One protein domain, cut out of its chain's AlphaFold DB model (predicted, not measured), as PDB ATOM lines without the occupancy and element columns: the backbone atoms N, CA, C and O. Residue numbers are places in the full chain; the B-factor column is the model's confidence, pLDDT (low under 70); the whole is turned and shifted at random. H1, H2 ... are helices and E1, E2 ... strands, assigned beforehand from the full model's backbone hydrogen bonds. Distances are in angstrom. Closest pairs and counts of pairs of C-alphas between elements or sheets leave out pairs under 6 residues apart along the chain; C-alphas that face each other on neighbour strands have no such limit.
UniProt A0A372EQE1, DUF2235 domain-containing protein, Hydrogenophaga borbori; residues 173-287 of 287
ATOM      1  N   PHE A 173     146.418  -3.798-259.570       91.31
ATOM      2  CA  PHE A 173     147.014  -4.419-258.373       91.31
ATOM      3  C   PHE A 173     148.211  -5.322-258.692       91.31
ATOM      4  O   PHE A 173     148.788  -5.928-257.793       91.31
ATOM      5  N   ARG A 174     148.617  -5.431-259.963       89.44
ATOM      6  CA  ARG A 174     149.747  -6.281-260.344       89.44
ATOM      7  C   ARG A 174     151.025  -5.831-259.630       89.44
ATOM      8  O   ARG A 174     151.365  -4.645-259.654       89.44
ATOM      9  N   GLY A 175     151.721  -6.803-259.033       86.88
ATOM     10  CA  GLY A 175     152.972  -6.593-258.301       86.88
ATOM     11  C   GLY A 175     152.800  -5.984-256.907       86.88
ATOM     12  O   GLY A 175     153.791  -5.578-256.315       86.88
ATOM     13  N   ILE A 176     151.570  -5.901-256.389       87.25
ATOM     14  CA  ILE A 176     151.275  -5.373-255.054       87.25
ATOM     15  C   ILE A 176     150.744  -6.514-254.187       87.25
ATOM     16  O   ILE A 176     149.764  -7.167-254.544       87.25
ATOM     17  N   ALA A 177     151.390  -6.747-253.045       86.12
ATOM     18  CA  ALA A 177     150.899  -7.673-252.032       86.12
ATOM     19  C   ALA A 177     149.853  -6.978-251.151       86.12
ATOM     20  O   ALA A 177     150.022  -5.817-250.777       86.12
ATOM     21  N   LEU A 178     148.784  -7.696-250.807       89.00
ATOM     22  CA  LEU A 178     147.737  -7.197-249.920       89.00
ATOM     23  C   LEU A 178     147.770  -7.937-248.585       89.00
ATOM     24  O   LEU A 178     147.983  -9.147-248.531       89.00
ATOM     25  N   VAL A 179     147.508  -7.199-247.511       90.38
ATOM     26  CA  VAL A 179     147.345  -7.741-246.162       90.38
ATOM     27  C   VAL A 179     145.911  -7.483-245.726       90.38
ATOM     28  O   VAL A 179     145.437  -6.349-245.770       90.38
ATOM     29  N   LEU A 180     145.221  -8.541-245.316       91.69
ATOM     30  CA  LEU A 180     143.929  -8.463-244.663       91.69
ATOM     31  C   LEU A 180     144.151  -8.205-243.172       91.69
ATOM     32  O   LEU A 180     144.830  -8.974-242.492       91.69
ATOM     33  N   VAL A 181     143.561  -7.124-242.674       92.31
ATOM     34  CA  VAL A 181     143.487  -6.824-241.246       92.31
ATOM     35  C   VAL A 181     142.029  -6.942-240.840       92.31
ATOM     36  O   VAL A 181     141.186  -6.225-241.370       92.31
ATOM     37  N   VAL A 182     141.745  -7.848-239.912       92.75
ATOM     38  CA  VAL A 182     140.414  -8.042-239.341       92.75
ATOM     39  C   VAL A 182     140.457  -7.577-237.897       92.75
ATOM     40  O   VAL A 182     141.269  -8.058-237.103       92.75
ATOM     41  N   ASP A 183     139.592  -6.624-237.578       90.38
ATOM     42  CA  ASP A 183     139.439  -6.074-236.239       90.38
ATOM     43  C   ASP A 183     137.952  -6.032-235.877       90.38
ATOM     44  O   ASP A 183     137.090  -5.902-236.753       90.38
ATOM     45  N   ALA A 184     137.648  -6.168-234.592       84.56
ATOM     46  CA  ALA A 184     136.284  -6.046-234.110       84.56
ATOM     47  C   ALA A 184     135.944  -4.574-233.886       84.56
ATOM     48  O   ALA A 184     136.685  -3.833-233.235       84.56
ATOM     49  N   ILE A 185     134.771  -4.153-234.358       77.44
ATOM     50  CA  ILE A 185     134.241  -2.836-234.009       77.44
ATOM     51  C   ILE A 185     133.964  -2.825-232.494       77.44
ATOM     52  O   ILE A 185     133.401  -3.791-231.971       77.44
ATOM     53  N   PRO A 186     134.332  -1.763-231.753       76.94
ATOM     54  CA  PRO A 186     134.016  -1.667-230.334       76.94
ATOM     55  C   PRO A 186     132.520  -1.891-230.067       76.94
ATOM     56  O   PRO A 186     131.677  -1.183-230.608       76.94
ATOM     57  N   GLY A 187     132.201  -2.871-229.219       79.44
ATOM     58  CA  GLY A 187     130.818  -3.231-228.883       79.44
ATOM     59  C   GLY A 187     130.171  -4.266-229.810       79.44
ATOM     60  O   GLY A 187     129.037  -4.653-229.551       79.44
ATOM     61  N   ALA A 188     130.877  -4.742-230.842       80.38
ATOM     62  CA  ALA A 188     130.431  -5.831-231.701       80.38
ATOM     63  C   ALA A 188     131.335  -7.059-231.520       80.38
ATOM     64  O   ALA A 188     132.530  -7.013-231.810       80.38
ATOM     65  N   GLU A 189     130.756  -8.162-231.054       86.44
ATOM     66  CA  GLU A 189     131.360  -9.488-231.174       86.44
ATOM     67  C   GLU A 189     130.774 -10.153-232.419       86.44
ATOM     68  O   GLU A 189     129.556 -10.212-232.596       86.44
ATOM     69  N   MET A 190     131.647 -10.594-233.323       90.62
ATOM     70  CA  MET A 190     131.252 -11.276-234.551       90.62
ATOM     71  C   MET A 190     131.604 -12.753-234.422       90.62
ATOM     72  O   MET A 190     132.782 -13.114-234.416       90.62
ATOM     73  N   GLU A 191     130.591 -13.606-234.315       92.19
ATOM     74  CA  GLU A 191     130.770 -15.056-234.285       92.19
ATOM     75  C   GLU A 191     130.620 -15.652-235.696       92.19
ATOM     76  O   GLU A 191     129.876 -15.143-236.537       92.19
ATOM     77  N   GLY A 192     131.341 -16.741-235.975       91.00
ATOM     78  CA  GLY A 192     131.251 -17.468-237.248       91.00
ATOM     79  C   GLY A 192     131.544 -16.579-238.458       91.00
ATOM     80  O   GLY A 192     130.813 -16.621-239.449       91.00
ATOM     81  N   LEU A 193     132.564 -15.728-238.338       93.69
ATOM     82  CA  LEU A 193     132.935 -14.730-239.329       93.69
ATOM     83  C   LEU A 193     133.645 -15.398-240.509       93.69
ATOM     84  O   LEU A 193     134.662 -16.063-240.323       93.69
ATOM     85  N   VAL A 194     133.144 -15.178-241.723       93.75
ATOM     86  CA  VAL A 194     133.720 -15.703-242.967       93.75
ATOM     87  C   VAL A 194     133.831 -14.586-243.993       93.75
ATOM     88  O   VAL A 194     132.874 -13.851-244.235       93.75
ATOM     89  N   PHE A 195     135.008 -14.457-244.603       95.38
ATOM     90  CA  PHE A 195     135.263 -13.535-245.703       95.38
ATOM     91  C   PHE A 195     135.443 -14.363-246.967       95.38
ATOM     92  O   PHE A 195     136.341 -15.201-247.038       95.38
ATOM     93  N   CYS A 196     134.641 -14.090-247.988       94.94
ATOM     94  CA  CYS A 196     134.762 -14.694-249.306       94.94
ATOM     95  C   CYS A 196     135.207 -13.649-250.327       94.94
ATOM     96  O   CYS A 196     134.756 -12.505-250.289       94.94
ATOM     97  N   ASN A 197     136.066 -14.031-251.269       94.75
ATOM     98  CA  ASN A 197     136.422 -13.168-252.397       94.75
ATOM     99  C   ASN A 197     135.318 -13.140-253.476       94.75
ATOM    100  O   ASN A 197     134.292 -13.812-253.368       94.75
ATOM    101  N   ASP A 198     135.553 -12.400-254.562       93.75
ATOM    102  CA  ASP A 198     134.645 -12.297-255.714       93.75
ATOM    103  C   ASP A 198     134.411 -13.621-256.468       93.75
ATOM    104  O   ASP A 198     133.482 -13.711-257.266       93.75
ATOM    105  N   ARG A 199     135.208 -14.666-256.201       92.12
ATOM    106  CA  ARG A 199     135.005 -16.028-256.728       92.12
ATOM    107  C   ARG A 199     134.221 -16.932-255.774       92.12
ATOM    108  O   ARG A 199     134.036 -18.108-256.069       92.12
ATOM    109  N   GLY A 200     133.797 -16.414-254.623       91.06
ATOM    110  CA  GLY A 200     133.135 -17.192-253.577       91.06
ATOM    111  C   GLY A 200     134.083 -18.052-252.736       91.06
ATOM    112  O   GLY A 200     133.619 -18.752-251.842       91.06
ATOM    113  N   THR A 201     135.397 -17.989-252.968       90.88
ATOM    114  CA  THR A 201     136.381 -18.721-252.164       90.88
ATOM    115  C   THR A 201     136.549 -18.040-250.812       90.88
ATOM    116  O   THR A 201     136.775 -16.827-250.765       90.88
ATOM    117  N   SER A 202     136.484 -18.816-249.727       91.00
ATOM    118  CA  SER A 202     136.821 -18.326-248.388       91.00
ATOM    119  C   SER A 202     138.293 -17.919-248.342       91.00
ATOM    120  O   SER A 202     139.176 -18.709-248.671       91.00
ATOM    121  N   ILE A 203     138.545 -16.666-247.977       92.81
ATOM    122  CA  ILE A 203     139.890 -16.108-247.801       92.81
ATOM    123  C   ILE A 203     140.230 -15.893-246.329       92.81
ATOM    124  O   ILE A 203     141.395 -15.699-246.015       92.81
ATOM    125  N   TYR A 204     139.241 -15.915-245.433       93.38
ATOM    126  CA  TYR A 204     139.433 -15.825-243.989       93.38
ATOM    127  C   TYR A 204     138.215 -16.402-243.270       93.38
ATOM    128  O   TYR A 204     137.080 -16.163-243.687       93.38
ATOM    129  N   ALA A 205     138.448 -17.120-242.176       91.19
ATOM    130  CA  ALA A 205     137.399 -17.598-241.290       91.19
ATOM    131  C   ALA A 205     137.860 -17.511-239.831       91.19
ATOM    132  O   ALA A 205     139.016 -17.802-239.523       91.19
ATOM    133  N   SER A 206     136.957 -17.123-238.935       91.44
ATOM    134  CA  SER A 206     137.190 -17.139-237.492       91.44
ATOM    135  C   SER A 206     135.906 -17.469-236.745       91.44
ATOM    136  O   SER A 206     134.836 -16.946-237.059       91.44
ATOM    137  N   SER A 207     136.016 -18.304-235.712       88.00
ATOM    138  CA  SER A 207     134.883 -18.640-234.849       88.00
ATOM    139  C   SER A 207     134.390 -17.426-234.062       88.00
ATOM    140  O   SER A 207     133.186 -17.298-233.864       88.00
ATOM    141  N   ILE A 208     135.299 -16.544-233.623       89.62
ATOM    142  CA  ILE A 208     134.987 -15.333-232.850       89.62
ATOM    143  C   ILE A 208     135.985 -14.225-233.209       89.62
ATOM    144  O   ILE A 208     137.202 -14.414-233.136       89.62
ATOM    145  N   VAL A 209     135.471 -13.042-233.537       91.94
ATOM    146  CA  VAL A 209     136.233 -11.792-233.627       91.94
ATOM    147  C   VAL A 209     135.657 -10.804-232.616       91.94
ATOM    148  O   VAL A 209     134.514 -10.366-232.728       91.94
ATOM    149  N   ALA A 210     136.464 -10.487-231.605       90.31
ATOM    150  CA  ALA A 210     136.132  -9.601-230.492       90.31
ATOM    151  C   ALA A 210     137.217  -8.526-230.343       90.31
ATOM    152  O   ALA A 210     138.312  -8.671-230.883       90.31
ATOM    153  N   LYS A 211     136.950  -7.464-229.572       86.81
ATOM    154  CA  LYS A 211     137.838  -6.287-229.421       86.81
ATOM    155  C   LYS A 211     139.289  -6.620-229.026       86.81
ATOM    156  O   LYS A 211     140.193  -5.840-229.297       86.81
ATOM    157  N   GLY A 212     139.517  -7.748-228.353       84.88
ATOM    158  CA  GLY A 212     140.859  -8.200-227.964       84.88
ATOM    159  C   GLY A 212     141.637  -8.928-229.066       84.88
ATOM    160  O   GLY A 212     142.840  -9.128-228.919       84.88
ATOM    161  N   ASN A 213     140.970  -9.314-230.157       86.25
ATOM    162  CA  ASN A 213     141.479 -10.267-231.136       86.25
ATOM    163  C   ASN A 213     141.574  -9.611-232.513       86.25
ATOM    164  O   ASN A 213     140.677  -9.739-233.347       86.25
ATOM    165  N   ARG A 214     142.701  -8.942-232.760       90.31
ATOM    166  CA  ARG A 214     143.070  -8.478-234.098       90.31
ATOM    167  C   ARG A 214     143.739  -9.612-234.867       90.31
ATOM    168  O   ARG A 214     144.689 -10.219-234.373       90.31
ATOM    169  N   SER A 215     143.288  -9.859-236.092       89.94
ATOM    170  CA  SER A 215     143.928 -10.799-237.012       89.94
ATOM    171  C   SER A 215     144.566 -10.051-238.176       89.94
ATOM    172  O   SER A 215     143.979  -9.126-238.734       89.94
ATOM    173  N   ILE A 216     145.791 -10.432-238.526       90.25
ATOM    174  CA  ILE A 216     146.543  -9.861-239.643       90.25
ATOM    175  C   ILE A 216     147.043 -11.028-240.484       90.25
ATOM    176  O   ILE A 216     147.720 -11.913-239.964       90.25
ATOM    177  N   MET A 217     146.714 -11.034-241.771       90.12
ATOM    178  CA  MET A 217     147.059 -12.127-242.673       90.12
ATOM    179  C   MET A 217     147.408 -11.592-244.059       90.12
ATOM    180  O   MET A 217     146.676 -10.786-244.629       90.12
ATOM    181  N   ALA A 218     148.514 -12.061-244.634       88.00
ATOM    182  CA  ALA A 218     148.820 -11.791-246.033       88.00
ATOM    183  C   ALA A 218     147.837 -12.548-246.938       88.00
ATOM    184  O   ALA A 218     147.625 -13.749-246.775       88.00
ATOM    185  N   LEU A 219     147.256 -11.865-247.924       88.06
ATOM    186  CA  LEU A 219     146.504 -12.539-248.973       88.06
ATOM    187  C   LEU A 219     147.516 -13.230-249.893       88.06
ATOM    188  O   LEU A 219     148.112 -12.593-250.754       88.06
ATOM    189  N   GLY A 220     147.711 -14.540-249.717       77.38
ATOM    190  CA  GLY A 220     148.650 -15.352-250.513       77.38
ATOM    191  C   GLY A 220     148.275 -15.510-251.994       77.38
ATOM    192  O   GLY A 220     148.970 -16.181-252.749       77.38
ATOM    193  N   SER A 221     147.172 -14.899-252.425       81.75
ATOM    194  CA  SER A 221     146.742 -14.886-253.817       81.75
ATOM    195  C   SER A 221     147.497 -13.797-254.595       81.75
ATOM    196  O   SER A 221     147.494 -12.641-254.171       81.75
ATOM    197  N   PRO A 222     148.039 -14.094-255.794       81.00
ATOM    198  CA  PRO A 222     148.611 -13.074-256.683       81.00
ATOM    199  C   PRO A 222     147.544 -12.103-257.219       81.00
ATOM    200  O   PRO A 222     147.852 -11.101-257.866       81.00
ATOM    201  N   ARG A 223     146.269 -12.426-256.985       88.75
ATOM    202  CA  ARG A 223     145.097 -11.675-257.398       88.75
ATOM    203  C   ARG A 223     144.460 -10.996-256.184       88.75
ATOM    204  O   ARG A 223     143.950 -11.684-255.299       88.75
ATOM    205  N   ALA A 224     144.428  -9.665-256.193       91.44
ATOM    206  CA  ALA A 224     143.612  -8.876-255.275       91.44
ATOM    207  C   ALA A 224     142.113  -9.172-255.481       91.44
ATOM    208  O   ALA A 224     141.688  -9.210-256.640       91.44
ATOM    209  N   PRO A 225     141.319  -9.365-254.412       92.88
ATOM    210  CA  PRO A 225     139.876  -9.542-254.535       92.88
ATOM    211  C   PRO A 225     139.220  -8.243-255.017       92.88
ATOM    212  O   PRO A 225     139.530  -7.162-254.515       92.88
ATOM    213  N   LEU A 226     138.299  -8.343-255.979       92.75
ATOM    214  CA  LEU A 226     137.548  -7.171-256.455       92.75
ATOM    215  C   LEU A 226     136.486  -6.757-255.437       92.75
ATOM    216  O   LEU A 226     136.326  -5.576-255.121       92.75
ATOM    217  N   THR A 227     135.806  -7.759-254.891       94.44
ATOM    218  CA  THR A 227     134.852  -7.629-253.799       94.44
ATOM    219  C   THR A 227     135.177  -8.640-252.713       94.44
ATOM    220  O   THR A 227     135.630  -9.747-253.009       94.44
ATOM    221  N   VAL A 228     134.892  -8.288-251.465       95.50
ATOM    222  CA  VAL A 228     134.931  -9.214-250.334       95.50
ATOM    223  C   VAL A 228     133.550  -9.259-249.705       95.50
ATOM    224  O   VAL A 228     133.031  -8.229-249.281       95.50
ATOM    225  N   ARG A 229     132.944 -10.444-249.662       96.00
ATOM    226  CA  ARG A 229     131.696 -10.693-248.943       96.00
ATOM    227  C   ARG A 229     132.029 -11.160-247.534       96.00
ATOM    228  O   ARG A 229     132.738 -12.144-247.372       96.00
ATOM    229  N   VAL A 230     131.517 -10.459-246.541       95.12
ATOM    230  CA  VAL A 230     131.711 -10.718-245.119       95.12
ATOM    231  C   VAL A 230     130.391 -11.203-244.546       95.12
ATOM    232  O   VAL A 230     129.385 -10.503-244.641       95.12
ATOM    233  N   ILE A 231     130.396 -12.392-243.957       94.31
ATOM    234  CA  ILE A 231     129.220 -13.001-243.335       94.31
ATOM    235  C   ILE A 231     129.568 -13.316-241.888       94.31
ATOM    236  O   ILE A 231     130.624 -13.886-241.629       94.31
ATOM    237  N   TRP A 232     128.679 -12.989-240.956       94.19
ATOM    238  CA  TRP A 232     128.776 -13.448-239.571       94.19
ATOM    239  C   TRP A 232     127.428 -13.949-239.074       94.19
ATOM    240  O   TRP A 232     126.358 -13.584-239.582       94.19
ATOM    241  N   ARG A 233     127.485 -14.840-238.091       93.12
ATOM    242  CA  ARG A 233     126.339 -15.596-237.592       93.12
ATOM    243  C   ARG A 233     126.188 -15.397-236.093       93.12
ATOM    244  O   ARG A 233     127.124 -15.008-235.410       93.12
ATOM    245  N   GLY A 234     124.987 -15.647-235.594       91.25
ATOM    246  CA  GLY A 234     124.721 -15.714-234.162       91.25
ATOM    247  C   GLY A 234     124.744 -17.162-233.716       91.25
ATOM    248  O   GLY A 234     124.065 -17.978-234.339       91.25
ATOM    249  N   HIS A 235     125.486 -17.472-232.655       85.81
ATOM    250  CA  HIS A 235     125.582 -18.818-232.091       85.81
ATOM    251  C   HIS A 235     125.979 -19.869-233.140       85.81
ATOM    252  O   HIS A 235     125.211 -20.804-233.396       85.81
ATOM    253  N   PRO A 236     127.148 -19.719-233.793       86.00
ATOM    254  CA  PRO A 236     127.554 -20.628-234.839       86.00
ATOM    255  C   PRO A 236     127.762 -22.026-234.258       86.00
ATOM    256  O   PRO A 236     128.526 -22.227-233.312       86.00
ATOM    257  N   LYS A 237     127.106 -23.016-234.854       87.44
ATOM    258  CA  LYS A 237     127.403 -24.419-234.597       87.44
ATOM    259  C   LYS A 237     128.423 -24.876-235.626       87.44
ATOM    260  O   LYS A 237     128.148 -24.842-236.825       87.44
ATOM    261  N   ALA A 238     129.590 -25.302-235.153       83.44
ATOM    262  CA  ALA A 238     130.565 -25.960-236.007       83.44
ATOM    263  C   ALA A 238     129.940 -27.238-236.579       83.44
ATOM    264  O   ALA A 238     129.465 -28.100-235.833       83.44
ATOM    265  N   ILE A 239     129.933 -27.342-237.898       85.94
ATOM    266  CA  ILE A 239     129.521 -28.531-238.629       85.94
ATOM    267  C   ILE A 239     130.676 -28.982-239.512       85.94
ATOM    268  O   ILE A 239     131.458 -28.176-240.011       85.94
ATOM    269  N   TRP A 240     130.801 -30.290-239.693       81.38
ATOM    270  CA  TRP A 240     131.741 -30.829-240.664       81.38
ATOM    271  C   TRP A 240     131.159 -30.627-242.059       81.38
ATOM    272  O   TRP A 240     130.134 -31.214-242.407       81.38
ATOM    273  N   GLY A 241     131.799 -29.759-242.835       78.00
ATOM    274  CA  GLY A 241     131.467 -29.517-244.227       78.00
ATOM    275  C   GLY A 241     131.707 -30.764-245.073       78.00
ATOM    276  O   GLY A 241     132.565 -31.598-244.769       78.00
ATOM    277  N   GLN A 242     130.985 -30.874-246.189       74.75
ATOM    278  CA  GLN A 242     131.064 -32.034-247.092       74.75
ATOM    279  C   GLN A 242     132.459 -32.260-247.703       74.75
ATOM    280  O   GLN A 242     132.740 -33.338-248.218       74.75
ATOM    281  N   HIS A 243     133.340 -31.262-247.634       74.12
ATOM    282  CA  HIS A 243     134.708 -31.315-248.151       74.12
ATOM    283  C   HIS A 243     135.772 -31.430-247.047       74.12
ATOM    284  O   HIS A 243     136.937 -31.127-247.286       74.12
ATOM    285  N   GLY A 244     135.387 -31.839-245.831       73.88
ATOM    286  CA  GLY A 244     136.325 -32.056-244.723       73.88
ATOM    287  C   GLY A 244     136.813 -30.777-244.030       73.88
ATOM    288  O   GLY A 244     137.750 -30.836-243.240       73.88
ATOM    289  N   GLY A 245     136.189 -29.628-244.310       74.38
ATOM    290  CA  GLY A 245     136.398 -28.373-243.580       74.38
ATOM    291  C   GLY A 245     135.401 -28.195-242.433       74.38
ATOM    292  O   GLY A 245     134.368 -28.859-242.399       74.38
ATOM    293  N   ILE A 246     135.689 -27.287-241.498       74.38
ATOM    294  CA  ILE A 246     134.712 -26.857-240.487       74.38
ATOM    295  C   ILE A 246     133.901 -25.703-241.078       74.38
ATOM    296  O   ILE A 246     134.438 -24.619-241.305       74.38
ATOM    297  N   ASP A 247     132.612 -25.938-241.294       79.81
ATOM    298  CA  ASP A 247     131.630 -24.915-241.636       79.81
ATOM    299  C   ASP A 247     130.906 -24.437-240.366       79.81
ATOM    300  O   ASP A 247     130.934 -25.079-239.314       79.81
ATOM    301  N   CYS A 248     130.250 -23.281-240.449       83.81
ATOM    302  CA  CYS A 248     129.452 -22.730-239.353       83.81
ATOM    303  C   CYS A 248     127.980 -22.632-239.769       83.81
ATOM    304  O   CYS A 248     127.633 -21.872-240.677       83.81
ATOM    305  N   GLU A 249     127.107 -23.358-239.073       85.56
ATOM    306  CA  GLU A 249     125.651 -23.200-239.142       85.56
ATOM    307  C   GLU A 249     125.161 -22.152-238.143       85.56
ATOM    308  O   GLU A 249     125.782 -21.944-237.111       85.56
ATOM    309  N   GLY A 250     124.036 -21.496-238.425       89.00
ATOM    310  CA  GLY A 250     123.417 -20.515-237.524       89.00
ATOM    311  C   GLY A 250     122.764 -19.354-238.278       89.00
ATOM    312  O   GLY A 250     123.054 -19.158-239.466       89.00
ATOM    313  N   PRO A 251     121.870 -18.581-237.638       93.62
ATOM    314  CA  PRO A 251     121.251 -17.409-238.251       93.62
ATOM    315  C   PRO A 251     122.317 -16.400-238.690       93.62
ATOM    316  O   PRO A 251     123.183 -16.022-237.903       93.62
ATOM    317  N   ILE A 252     122.248 -15.963-239.950       94.50
ATOM    318  CA  ILE A 252     123.105 -14.892-240.470       94.50
ATOM    319  C   ILE A 252     122.665 -13.586-239.807       94.50
ATOM    320  O   ILE A 252     121.533 -13.145-240.007       94.50
ATOM    321  N   LEU A 253     123.552 -12.990-239.011       93.31
ATOM    322  CA  LEU A 253     123.313 -11.695-238.368       93.31
ATOM    323  C   LEU A 253     123.784 -10.538-239.245       93.31
ATOM    324  O   LEU A 253     123.242  -9.438-239.148       93.31
ATOM    325  N   GLY A 254     124.746 -10.794-240.129       92.25
ATOM    326  CA  GLY A 254     125.136  -9.838-241.147       92.25
ATOM    327  C   GLY A 254     125.772 -10.480-242.363       92.25
ATOM    328  O   GLY A 254     126.413 -11.527-242.289       92.25
ATOM    329  N   ASP A 255     125.541  -9.824-243.492       95.12
ATOM    330  CA  ASP A 255     126.028 -10.186-244.814       95.12
ATOM    331  C   ASP A 255     126.317  -8.883-245.556       95.12
ATOM    332  O   ASP A 255     125.406  -8.142-245.935       95.12
ATOM    333  N   HIS A 256     127.596  -8.555-245.677       94.00
ATOM    334  CA  HIS A 256     128.050  -7.306-246.259       94.00
ATOM    335  C   HIS A 256     129.000  -7.574-247.418       94.00
ATOM    336  O   HIS A 256     129.818  -8.480-247.358       94.00
ATOM    337  N   THR A 257     128.919  -6.781-248.485       95.75
ATOM    338  CA  THR A 257     129.844  -6.886-249.620       95.75
ATOM    339  C   THR A 257     130.620  -5.589-249.772       95.75
ATOM    340  O   THR A 257     130.044  -4.530-250.011       95.75
ATOM    341  N   ILE A 258     131.938  -5.696-249.662       93.69
ATOM    342  CA  ILE A 258     132.890  -4.595-249.716       93.69
ATOM    343  C   ILE A 258     133.515  -4.551-251.115       93.69
ATOM    344  O   ILE A 258     134.167  -5.522-251.506       93.69
ATOM    345  N   PRO A 259     133.389  -3.449-251.875       92.94
ATOM    346  CA  PRO A 259     134.043  -3.301-253.173       92.94
ATOM    347  C   PRO A 259     135.515  -2.896-252.995       92.94
ATOM    348  O   PRO A 259     135.882  -1.738-253.175       92.94
ATOM    349  N   VAL A 260     136.358  -3.852-252.597       90.94
ATOM    350  CA  VAL A 260     137.771  -3.634-252.238       90.94
ATOM    351  C   VAL A 260     138.544  -2.903-253.332       90.94
ATOM    352  O   VAL A 260     139.161  -1.877-253.056       90.94
ATOM    353  N   ALA A 261     138.483  -3.391-254.573       87.19
ATOM    354  CA  ALA A 261     139.276  -2.830-255.664       87.19
ATOM    355  C   ALA A 261     138.910  -1.372-255.976       87.19
ATOM    356  O   ALA A 261     139.793  -0.547-256.193       87.19
ATOM    357  N   ALA A 262     137.617  -1.044-255.941       88.62
ATOM    358  CA  ALA A 262     137.131   0.311-256.190       88.62
ATOM    359  C   ALA A 262     137.431   1.285-255.038       88.62
ATOM    360  O   ALA A 262     137.440   2.494-255.248       88.62
ATOM    361  N   ARG A 263     137.667   0.778-253.822       90.31
ATOM    362  CA  ARG A 263     137.937   1.605-252.636       90.31
ATOM    363  C   ARG A 263     139.400   1.997-252.465       90.31
ATOM    364  O   ARG A 263     139.676   2.853-251.632       90.31
ATOM    365  N   ILE A 264     140.327   1.388-253.207       90.00
ATOM    366  CA  ILE A 264     141.755   1.720-253.142       90.00
ATOM    367  C   ILE A 264     142.095   2.652-254.316       90.00
ATOM    368  O   ILE A 264     142.116   2.192-255.461       90.00
ATOM    369  N   PRO A 265     142.376   3.944-254.062       90.88
ATOM    370  CA  PRO A 265     142.641   4.902-255.128       90.88
ATOM    371  C   PRO A 265     143.953   4.628-255.880       90.88
ATOM    372  O   PRO A 265     144.932   4.140-255.305       90.88
ATOM    373  N   ASP A 266     144.011   4.992-257.163       88.88
ATOM    374  CA  ASP A 266     145.186   4.750-258.015       88.88
ATOM    375  C   ASP A 266     146.429   5.532-257.561       88.88
ATOM    376  O   ASP A 266     147.559   5.099-257.784       88.88
ATOM    377  N   GLU A 267     146.259   6.680-256.907       89.12
ATOM    378  CA  GLU A 267     147.346   7.433-256.281       89.12
ATOM    379  C   GLU A 267     148.018   6.668-255.136       89.12
ATOM    380  O   GLU A 267     149.237   6.752-255.007       89.12
ATOM    381  N   VAL A 268     147.277   5.863-254.366       89.75
ATOM    382  CA  VAL A 268     147.854   5.006-253.315       89.75
ATOM    383  C   VAL A 268     148.686   3.898-253.956       89.75
ATOM    384  O   VAL A 268     149.815   3.639-253.548       89.75
ATOM    385  N   LEU A 269     148.167   3.280-255.020       90.44
ATOM    386  CA  LEU A 269     148.878   2.227-255.749       90.44
ATOM    387  C   LEU A 269     150.142   2.758-256.441       90.44
ATOM    388  O   LEU A 269     151.149   2.053-256.512       90.44
ATOM    389  N   ARG A 270     150.103   3.991-256.960       90.31
ATOM    390  CA  ARG A 270     151.279   4.671-257.523       90.31
ATOM    391  C   ARG A 270     152.317   4.986-256.450       90.31
ATOM    392  O   ARG A 270     153.487   4.685-256.666       90.31
ATOM    393  N   ASP A 271     151.891   5.507-255.302       87.94
ATOM    394  CA  ASP A 271     152.779   5.813-254.176       87.94
ATOM    395  C   ASP A 271     153.525   4.559-253.689       87.94
ATOM    396  O   ASP A 271     154.756   4.539-253.660       87.94
ATOM    397  N   ILE A 272     152.803   3.457-253.450       86.69
ATOM    398  CA  ILE A 272     153.390   2.165-253.046       86.69
ATOM    399  C   ILE A 272     154.461   1.698-254.041       86.69
ATOM    400  O   ILE A 272     155.524   1.227-253.637       86.69
ATOM    401  N   ARG A 273     154.210   1.846-255.347       87.81
ATOM    402  CA  ARG A 273     155.180   1.470-256.389       87.81
ATOM    403  C   ARG A 273     156.402   2.375-256.408       87.81
ATOM    404  O   ARG A 273     157.508   1.871-256.574       87.81
ATOM    405  N   SER A 274     156.219   3.686-256.241       87.81
ATOM    406  CA  SER A 274     157.344   4.629-256.186       87.81
ATOM    407  C   SER A 274     158.236   4.427-254.963       87.81
ATOM    408  O   SER A 274     159.410   4.782-254.992       87.81
ATOM    409  N   GLN A 275     157.701   3.817-253.906       81.12
ATOM    410  CA  GLN A 275     158.395   3.593-252.644       81.12
ATOM    411  C   GLN A 275     158.924   2.160-252.488       81.12
ATOM    412  O   GLN A 275     159.163   1.738-251.359       81.12
ATOM    413  N   ALA A 276     159.099   1.398-253.576       65.00
ATOM    414  CA  ALA A 276     159.489  -0.015-253.531       65.00
ATOM    415  C   ALA A 276     160.590  -0.297-252.478       65.00
ATOM    416  O   ALA A 276     161.716   0.186-252.583       65.00
ATOM    417  N   GLY A 277     160.235  -1.062-251.436       59.75
ATOM    418  CA  GLY A 277     161.103  -1.373-250.289       59.75
ATOM    419  C   GLY A 277     160.843  -0.562-249.008       59.75
ATOM    420  O   GLY A 277     161.461  -0.849-247.983       59.75
ATOM    421  N   ARG A 278     159.923   0.411-249.016       59.84
ATOM    422  CA  ARG A 278     159.495   1.184-247.836       59.84
ATOM    423  C   ARG A 278     157.978   1.061-247.622       59.84
ATOM    424  O   ARG A 278     157.229   1.025-248.596       59.84
ATOM    425  N   PRO A 279     157.502   0.973-246.368       56.31
ATOM    426  CA  PRO A 279     156.070   0.986-246.085       56.31
ATOM    427  C   PRO A 279     155.481   2.357-246.441       56.31
ATOM    428  O   PRO A 279     155.997   3.381-245.991       56.31
ATOM    429  N   SER A 280     154.394   2.373-247.222       59.31
ATOM    430  CA  SER A 280     153.670   3.616-247.512       59.31
ATOM    431  C   SER A 280     153.096   4.204-246.224       59.31
ATOM    432  O   SER A 280     152.524   3.491-245.397       59.31
ATOM    433  N   GLN A 281     153.231   5.520-246.063       54.78
ATOM    434  CA  GLN A 281     152.615   6.266-244.960       54.78
ATOM    435  C   GLN A 281     151.110   6.505-245.179       54.78
ATOM    436  O   GLN A 281     150.427   7.004-244.286       54.78
ATOM    437  N   ARG A 282     150.572   6.149-246.355       57.44
ATOM    438  CA  ARG A 282     149.155   6.293-246.696       57.44
ATOM    439  C   ARG A 282     148.443   4.952-246.564       57.44
ATOM    440  O   ARG A 282     148.409   4.148-247.493       57.44
ATOM    441  N   ALA A 283     147.846   4.720-245.398       54.31
ATOM    442  CA  ALA A 283     146.921   3.612-245.202       54.31
ATOM    443  C   ALA A 283     145.557   3.955-245.822       54.31
ATOM    444  O   ALA A 283     144.950   4.969-245.479       54.31
ATOM    445  N   ALA A 284     145.062   3.102-246.718       57.00
ATOM    446  CA  ALA A 284     143.667   3.140-247.140       57.00
ATOM    447  C   ALA A 284     142.845   2.298-246.156       57.00
ATOM    448  O   ALA A 284     142.935   1.070-246.154       57.00
ATOM    449  N   THR A 285     142.061   2.955-245.301       49.66
ATOM    450  CA  THR A 285     141.105   2.264-244.429       49.66
ATOM    451  C   THR A 285     139.862   1.912-245.232       49.66
ATOM    452  O   THR A 285     139.164   2.786-245.742       49.66
ATOM    453  N   VAL A 286     139.575   0.619-245.328       52.94
ATOM    454  CA  VAL A 286     138.368   0.086-245.959       52.94
ATOM    455  C   VAL A 286     137.418  -0.315-244.825       52.94
ATOM    456  O   VAL A 286     137.584  -1.393-244.267       52.94
ATOM    457  N   LEU A 287     136.488   0.576-244.448       44.59
ATOM    458  CA  LEU A 287     135.446   0.316-243.432       44.59
ATOM    459  C   LEU A 287     134.267  -0.474-244.005       44.59
ATOM    460  O   LEU A 287     133.679   0.002-245.007       44.59
TER     461      LEU A 287
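This is residues 173 to 287 of the 287 residues of the protein "DUF2235 domain-containing protein" of Hydrogenophaga borbori (UniProt A0A372EQE1). A twisted sheet of four antiparallel strands, E3, E2, E5 and E8, is the largest part, with a separate two-strand ribbon, E1 and E4, near its E3 edge. The hairpin E6 and E7 lies beyond the end of the sheet where E5 ends and E8 begins; past the other end of E8 come two small helices, H1 and H2, from which a tail, residues 275 to 287, folds back. The printed part has 115 residues, with eight strands E1 to E8 followed by H1 and H2. The class is mixed, helices and strands; the whole is only just compact, close to loose, with a radius of gyration of the C-alphas of 15.7 A and spans of 47 by 33 by 22 A.

In the sheet, E3 is residues 202 to 209, 16.2 A long from first to last C-alpha; E2 is residues 190 to 197, 18.7 A; E5 is residues 228 to 233, 16.6 A; E8 is residues 252 to 258, 16.9 A. E2 bends by 53 degrees at residue 193, and E3 by 64 degrees at residue 206. E1, residues 179 to 182, begins at C-alpha 179 (147.345, -7.741, -246.162); E4 is residues 215 to 218. E6 is residues 237 to 240 and E7 residues 246 to 249. H1 is residues 260 to 263. H2, residues 266 to 274, is 12.3 A long and ends at C-alpha 274 (157.344, 4.629, -256.186).

The order of the sheet is E3, E2, E5, E8, with E3 and E8 as edge strands. E2 and E3 form a hairpin at 169 degrees, with N 195 and O 204 2.8 A apart. E2 and E5 are antiparallel at 157 degrees, with N 194 and O 231 at 2.8 A. E5 and E8 are antiparallel at 169 degrees, with N 230 and O 256 at 2.7 A. E1 and E4, antiparallel at 163 degrees, have N 180 and O 217 at 2.8 A; both strands are near E3, each with 5 pairs of C-alphas within 10 A. In the hairpin of E6 and E7, at 136 degrees, N 239 and O 247 are 2.9 A apart. The closest C-alphas of E2 and E7, Gly 192 and Cys 248, are 5.9 A apart. H1 is only just not on the sheet, with 4 pairs of C-alphas within 10 A; the closest C-alphas of E5 and H1, Val 228 and Val 260, are 6.5 A apart. H2 is not on the sheet and is apart from H1. Each O i to N i+4 pair of H2 is within hydrogen-bond range; H1 is too short for such a pair.

The two C-alphas farthest apart, those of Lys 237 and Ser 274, are 47.0 A apart. The printed part has no cut and ends at the chain's last residue, 287. The links E1 to E2 and E4 to E5 are short, the others tight. The mean pLDDT of the printed part is 85.2, and residues 276 to 287 are under 70.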